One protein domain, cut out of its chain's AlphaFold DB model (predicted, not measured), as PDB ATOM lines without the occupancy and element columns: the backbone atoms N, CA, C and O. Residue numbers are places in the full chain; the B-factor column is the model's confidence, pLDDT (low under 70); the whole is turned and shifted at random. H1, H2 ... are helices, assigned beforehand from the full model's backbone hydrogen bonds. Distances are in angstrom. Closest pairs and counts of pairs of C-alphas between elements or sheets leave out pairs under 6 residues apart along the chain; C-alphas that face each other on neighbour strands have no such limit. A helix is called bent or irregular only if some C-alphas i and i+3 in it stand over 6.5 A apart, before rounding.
ATOM      1  N   PRO A  15     214.231 248.625 298.365       93.56
ATOM      2  CA  PRO A  15     214.390 249.611 297.290       93.56
ATOM      3  C   PRO A  15     214.635 248.979 295.913       93.56
ATOM      4  O   PRO A  15     214.088 249.428 294.913       93.56
ATOM      5  N   GLU A  16     215.379 247.873 295.875       96.06
ATOM      6  CA  GLU A  16     215.746 247.132 294.657       96.06
ATOM      7  C   GLU A  16     214.537 246.600 293.863       96.06
ATOM      8  O   GLU A  16     214.650 246.315 292.675       96.06
ATOM      9  N   TYR A  17     213.369 246.478 294.501       92.25
ATOM     10  CA  TYR A  17     212.144 245.968 293.881       92.25
ATOM     11  C   TYR A  17     211.096 247.055 293.616       92.25
ATOM     12  O   TYR A  17     209.971 246.725 293.231       92.25
ATOM     13  N   GLU A  18     211.407 248.335 293.833       91.50
ATOM     14  CA  GLU A  18     210.420 249.415 293.714       91.50
ATOM     15  C   GLU A  18     209.835 249.515 292.300       91.50
ATOM     16  O   GLU A  18     208.611 249.574 292.141       91.50
ATOM     17  N   GLU A  19     210.688 249.430 291.278       94.12
ATOM     18  CA  GLU A  19     210.270 249.439 289.875       94.12
ATOM     19  C   GLU A  19     209.373 248.236 289.549       94.12
ATOM     20  O   GLU A  19     208.245 248.404 289.077       94.12
ATOM     21  N   LEU A  20     209.828 247.019 289.879       92.69
ATOM     22  CA  LEU A  20     209.054 245.795 289.661       92.69
ATOM     23  C   LEU A  20     207.699 245.858 290.374       92.69
ATOM     24  O   LEU A  20     206.669 245.485 289.808       92.69
ATOM     25  N   ARG A  21     207.675 246.370 291.607       90.06
ATOM     26  CA  ARG A  21     206.439 246.570 292.364       90.06
ATOM     27  C   ARG A  21     205.505 247.539 291.641       90.06
ATOM     28  O   ARG A  21     204.309 247.256 291.567       90.06
ATOM     29  N   GLY A  22     206.021 248.649 291.116       90.62
ATOM     30  CA  GLY A  22     205.248 249.603 290.318       90.62
ATOM     31  C   GLY A  22     204.591 248.940 289.106       90.62
ATOM     32  O   GLY A  22     203.378 249.066 288.920       90.62
ATOM     33  N   LEU A  23     205.364 248.154 288.351       94.25
ATOM     34  CA  LEU A  23     204.883 247.408 287.183       94.25
ATOM     35  C   LEU A  23     203.775 246.408 287.544       94.25
ATOM     36  O   LEU A  23     202.727 246.384 286.898       94.25
ATOM     37  N   VAL A  24     203.967 245.615 288.603       91.12
ATOM     38  CA  VAL A  24     202.975 244.620 289.048       91.12
ATOM     39  C   VAL A  24     201.688 245.297 289.515       91.12
ATOM     40  O   VAL A  24     200.599 244.872 289.132       91.12
ATOM     41  N   VAL A  25     201.788 246.369 290.307       89.50
ATOM     42  CA  VAL A  25     200.610 247.109 290.785       89.50
ATOM     43  C   VAL A  25     199.825 247.697 289.614       89.50
ATOM     44  O   VAL A  25     198.601 247.556 289.584       89.50
ATOM     45  N   ALA A  26     200.509 248.301 288.638       90.44
ATOM     46  CA  ALA A  26     199.873 248.834 287.437       90.44
ATOM     47  C   ALA A  26     199.184 247.729 286.617       90.44
ATOM     48  O   ALA A  26     198.026 247.884 286.226       90.44
ATOM     49  N   GLY A  27     199.848 246.586 286.421       90.81
ATOM     50  CA  GLY A  27     199.284 245.434 285.715       90.81
ATOM     51  C   GLY A  27     198.045 244.854 286.406       90.81
ATOM     52  O   GLY A  27     197.017 244.642 285.762       90.81
ATOM     53  N   CYS A  28     198.093 244.658 287.727       87.94
ATOM     54  CA  CYS A  28     196.942 244.190 288.504       87.94
ATOM     55  C   CYS A  28     195.769 245.175 288.449       87.94
ATOM     56  O   CYS A  28     194.620 244.747 288.337       87.94
ATOM     57  N   ALA A  29     196.047 246.482 288.512       86.75
ATOM     58  CA  ALA A  29     195.019 247.508 288.394       86.75
ATOM     59  C   ALA A  29     194.356 247.481 287.008       86.75
ATOM     60  O   ALA A  29     193.129 247.499 286.930       86.75
ATOM     61  N   ALA A  30     195.144 247.358 285.935       89.31
ATOM     62  CA  ALA A  30     194.639 247.265 284.564       89.31
ATOM     63  C   ALA A  30     193.813 245.990 284.313       89.31
ATOM     64  O   ALA A  30     192.838 246.014 283.563       89.31
ATOM     65  N   ALA A  31     194.181 244.877 284.949       87.88
ATOM     66  CA  ALA A  31     193.455 243.615 284.839       87.88
ATOM     67  C   ALA A  31     192.197 243.552 285.723       87.88
ATOM     68  O   ALA A  31     191.360 242.668 285.532       87.88
ATOM     69  N   ASN A  32     192.038 244.438 286.711       85.69
ATOM     70  CA  ASN A  32     190.891 244.384 287.613       85.69
ATOM     71  C   ASN A  32     189.585 244.624 286.839       85.69
ATOM     72  O   ASN A  32     189.434 245.647 286.184       85.69
ATOM     73  N   HIS A  33     188.636 243.687 286.942       83.81
ATOM     74  CA  HIS A  33     187.382 243.652 286.171       83.81
ATOM     75  C   HIS A  33     187.537 243.431 284.661       83.81
ATOM     76  O   HIS A  33     186.531 243.361 283.963       83.81
ATOM     77  N   ASN A  34     188.764 243.268 284.173       86.75
ATOM     78  CA  ASN A  34     189.067 242.935 282.786       86.75
ATOM     79  C   ASN A  34     189.929 241.666 282.704       86.75
ATOM     80  O   ASN A  34     190.730 241.490 281.783       86.75
ATOM     81  N   GLN A  35     189.811 240.786 283.705       85.25
ATOM     82  CA  GLN A  35     190.440 239.476 283.651       85.25
ATOM     83  C   GLN A  35     189.865 238.700 282.467       85.25
ATOM     84  O   GLN A  35     188.659 238.720 282.224       85.25
ATOM     85  N   GLN A  36     190.728 238.003 281.735       87.56
ATOM     86  CA  GLN A  36     190.270 237.163 280.639       87.56
ATOM     87  C   GLN A  36     189.426 236.005 281.180       87.56
ATOM     88  O   GLN A  36     189.821 235.323 282.123       87.56
ATOM     89  N   GLY A  37     188.271 235.783 280.555       90.31
ATOM     90  CA  GLY A  37     187.328 234.737 280.936       90.31
ATOM     91  C   GLY A  37     186.006 235.282 281.468       90.31
ATOM     92  O   GLY A  37     185.798 236.483 281.595       90.31
ATOM     93  N   ASP A  38     185.086 234.363 281.741       92.75
ATOM     94  CA  ASP A  38     183.743 234.662 282.236       92.75
ATOM     95  C   ASP A  38     183.464 233.748 283.442       92.75
ATOM     96  O   ASP A  38     183.224 232.546 283.259       92.75
ATOM     97  N   PRO A  39     183.553 234.280 284.677       91.69
ATOM     98  CA  PRO A  39     183.379 233.489 285.892       91.69
ATOM     99  C   PRO A  39     181.990 232.860 286.022       91.69
ATOM    100  O   PRO A  39     181.870 231.763 286.563       91.69
ATOM    101  N   GLU A  40     180.945 233.515 285.508       94.19
ATOM    102  CA  GLU A  40     179.577 232.994 285.559       94.19
ATOM    103  C   GLU A  40     179.444 231.754 284.667       94.19
ATOM    104  O   GLU A  40     178.956 230.704 285.101       94.19
ATOM    105  N   LYS A  41     179.980 231.823 283.442       95.38
ATOM    106  CA  LYS A  41     180.036 230.655 282.549       95.38
ATOM    107  C   LYS A  41     180.906 229.541 283.123       95.38
ATOM    108  O   LYS A  41     180.529 228.374 283.015       95.38
ATOM    109  N   ALA A  42     182.040 229.878 283.738       96.12
ATOM    110  CA  ALA A  42     182.908 228.896 284.385       96.12
ATOM    111  C   ALA A  42     182.183 228.175 285.535       96.12
ATOM    112  O   ALA A  42     182.203 226.946 285.593       96.12
ATOM    113  N   ALA A  43     181.473 228.910 286.396       96.75
ATOM    114  CA  ALA A  43     180.679 228.332 287.479       96.75
ATOM    115  C   ALA A  43     179.583 227.395 286.949       96.75
ATOM    116  O   ALA A  43     179.421 226.288 287.462       96.75
ATOM    117  N   LYS A  44     178.879 227.789 285.878       97.12
ATOM    118  CA  LYS A  44     177.875 226.930 285.233       97.12
ATOM    119  C   LYS A  44     178.479 225.616 284.728       97.12
ATOM    120  O   LYS A  44     177.906 224.560 284.977       97.12
ATOM    121  N   VAL A  45     179.649 225.673 284.084       97.06
ATOM    122  CA  VAL A  45     180.384 224.477 283.635       97.06
ATOM    123  C   VAL A  45     180.715 223.559 284.809       97.06
ATOM    124  O   VAL A  45     180.468 222.362 284.717       97.06
ATOM    125  N   VAL A  46     181.223 224.103 285.920       97.12
ATOM    126  CA  VAL A  46     181.543 223.309 287.120       97.12
ATOM    127  C   VAL A  46     180.295 222.623 287.679       97.12
ATOM    128  O   VAL A  46     180.332 221.428 287.964       97.12
ATOM    129  N   VAL A  47     179.179 223.348 287.804       97.44
ATOM    130  CA  VAL A  47     177.924 222.789 288.332       97.44
ATOM    131  C   VAL A  47     177.380 221.685 287.426       97.44
ATOM    132  O   VAL A  47     177.013 220.623 287.930       97.44
ATOM    133  N   GLU A  48     177.347 221.908 286.109       97.69
ATOM    134  CA  GLU A  48     176.910 220.896 285.140       97.69
ATOM    135  C   GLU A  48     177.805 219.650 285.184       97.69
ATOM    136  O   GLU A  48     177.296 218.530 285.183       97.69
ATOM    137  N   ALA A  49     179.123 219.840 285.293       97.44
ATOM    138  CA  ALA A  49     180.105 218.764 285.344       97.44
ATOM    139  C   ALA A  49     179.978 217.894 286.601       97.44
ATOM    140  O   ALA A  49     179.970 216.670 286.498       97.44
ATOM    141  N   VAL A  50     179.834 218.508 287.780       96.25
ATOM    142  CA  VAL A  50     179.695 217.781 289.054       96.25
ATOM    143  C   VAL A  50     178.354 217.055 289.147       96.25
ATOM    144  O   VAL A  50     178.290 215.953 289.686       96.25
ATOM    145  N   LYS A  51     177.279 217.650 288.618       96.69
ATOM    146  CA  LYS A  51     175.951 217.018 288.607       96.69
ATOM    147  C   LYS A  51     175.781 215.980 287.496       96.69
ATOM    148  O   LYS A  51     174.803 215.242 287.530       96.69
ATOM    149  N   GLY A  52     176.687 215.939 286.518       96.88
ATOM    150  CA  GLY A  52     176.545 215.089 285.336       96.88
ATOM    151  C   GLY A  52     175.331 215.468 284.485       96.88
ATOM    152  O   GLY A  52     174.656 214.587 283.966       96.88
ATOM    153  N   THR A  53     175.030 216.764 284.380       97.50
ATOM    154  CA  THR A  53     173.880 217.304 283.632       97.50
ATOM    155  C   THR A  53     174.337 218.119 282.421       97.50
ATOM    156  O   THR A  53     175.487 218.567 282.360       97.50
ATOM    157  N   GLY A  54     173.444 218.381 281.468       95.06
ATOM    158  CA  GLY A  54     173.743 219.223 280.312       95.06
ATOM    159  C   GLY A  54     174.864 218.629 279.456       95.06
ATOM    160  O   GLY A  54     174.797 217.480 279.030       95.06
ATOM    161  N   LYS A  55     175.939 219.391 279.211       93.25
ATOM    162  CA  LYS A  55     177.055 218.936 278.350       93.25
ATOM    163  C   LYS A  55     177.874 217.780 278.939       93.25
ATOM    164  O   LYS A  55     178.706 217.204 278.232       93.25
ATOM    165  N   PHE A  56     177.669 217.474 280.217       96.38
ATOM    166  CA  PHE A  56     178.389 216.440 280.953       96.38
ATOM    167  C   PHE A  56     177.548 215.184 281.218       96.38
ATOM    168  O   PHE A  56     178.039 214.260 281.862       96.38
ATOM    169  N   GLU A  57     176.325 215.104 280.687       97.69
ATOM    170  CA  GLU A  57     175.508 213.886 280.767       97.69
ATOM    171  C   GLU A  57     176.224 212.689 280.137       97.69
ATOM    172  O   GLU A  57     176.776 212.768 279.036       97.69
ATOM    173  N   GLY A  58     176.257 211.579 280.879       96.94
ATOM    174  CA  GLY A  58     176.925 210.344 280.462       96.94
ATOM    175  C   GLY A  58     178.454 210.431 280.374       96.94
ATOM    176  O   GLY A  58     179.082 209.492 279.888       96.94
ATOM    177  N   LYS A  59     179.077 211.530 280.823       95.69
ATOM    178  CA  LYS A  59     180.538 211.674 280.841       95.69
ATOM    179  C   LYS A  59     181.099 211.348 282.218       95.69
ATOM    180  O   LYS A  59     180.601 211.820 283.234       95.69
ATOM    181  N   GLN A  60     182.202 210.606 282.240       95.44
ATOM    182  CA  GLN A  60     183.019 210.491 283.441       95.44
ATOM    183  C   GLN A  60     183.826 211.779 283.626       95.44
ATOM    184  O   GLN A  60     184.486 212.249 282.695       95.44
ATOM    185  N   LEU A  61     183.770 212.352 284.826       95.25
ATOM    186  CA  LEU A  61     184.541 213.544 285.147       95.25
ATOM    187  C   LEU A  61     186.038 213.186 285.246       95.25
ATOM    188  O   LEU A  61     186.382 212.245 285.966       95.25
ATOM    189  N   PRO A  62     186.940 213.908 284.555       94.44
ATOM    190  CA  PRO A  62     188.372 213.683 284.700       94.44
ATOM    191  C   PRO A  62     188.863 214.174 286.066       94.44
ATOM    192  O   PRO A  62     188.260 215.055 286.677       94.44
ATOM    193  N   LEU A  63     190.029 213.683 286.500       94.62
ATOM    194  CA  LEU A  63     190.688 214.160 287.724       94.62
ATOM    195  C   LEU A  63     190.934 215.681 287.703       94.62
ATOM    196  O   LEU A  63     190.886 216.340 288.739       94.62
TER     197      LEU A  63
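This is residues 15 to 63 of the 98 residues of an uncharacterized protein of Zea mays (UniProt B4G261). This is a long, open arc with two helices end to end along it: H1 and H2 are joined by a short link and do not pack on each other, and residues 52 to 63 hook back at the far end of H2. The printed part has 49 residues with two named helices, H1 then H2, and no named strand; the class is all helix. It is extended, with a radius of gyration of the C-alphas of 18.7 A and spans of 56 by 22 by 11 A.

Start at H1, residues 15 to 31, and go on to H2, residues 39 to 51; the two are apart, with no C-alpha of the one within 8 A of the other. In H2 every O i to N i+4 pair is within hydrogen-bond range; in H1 11 of 13 are.

Find C-alpha 15 at (214.390, 249.611, 297.290); from there H1 runs 25.1 A to C-alpha 31. It is irregular: C-alphas 16 and 19 are 7.6 A apart. H2 runs 18.3 A from C-alpha 39 to C-alpha 51 at (175.951, 217.018, 288.607).

Look at Pro 15 and Gly 58 for the two C-alphas farthest apart, 56.8 A. Residues 15 to 44 stand free. The printed part has no cut, and no printed residue is under 70 in pLDDT.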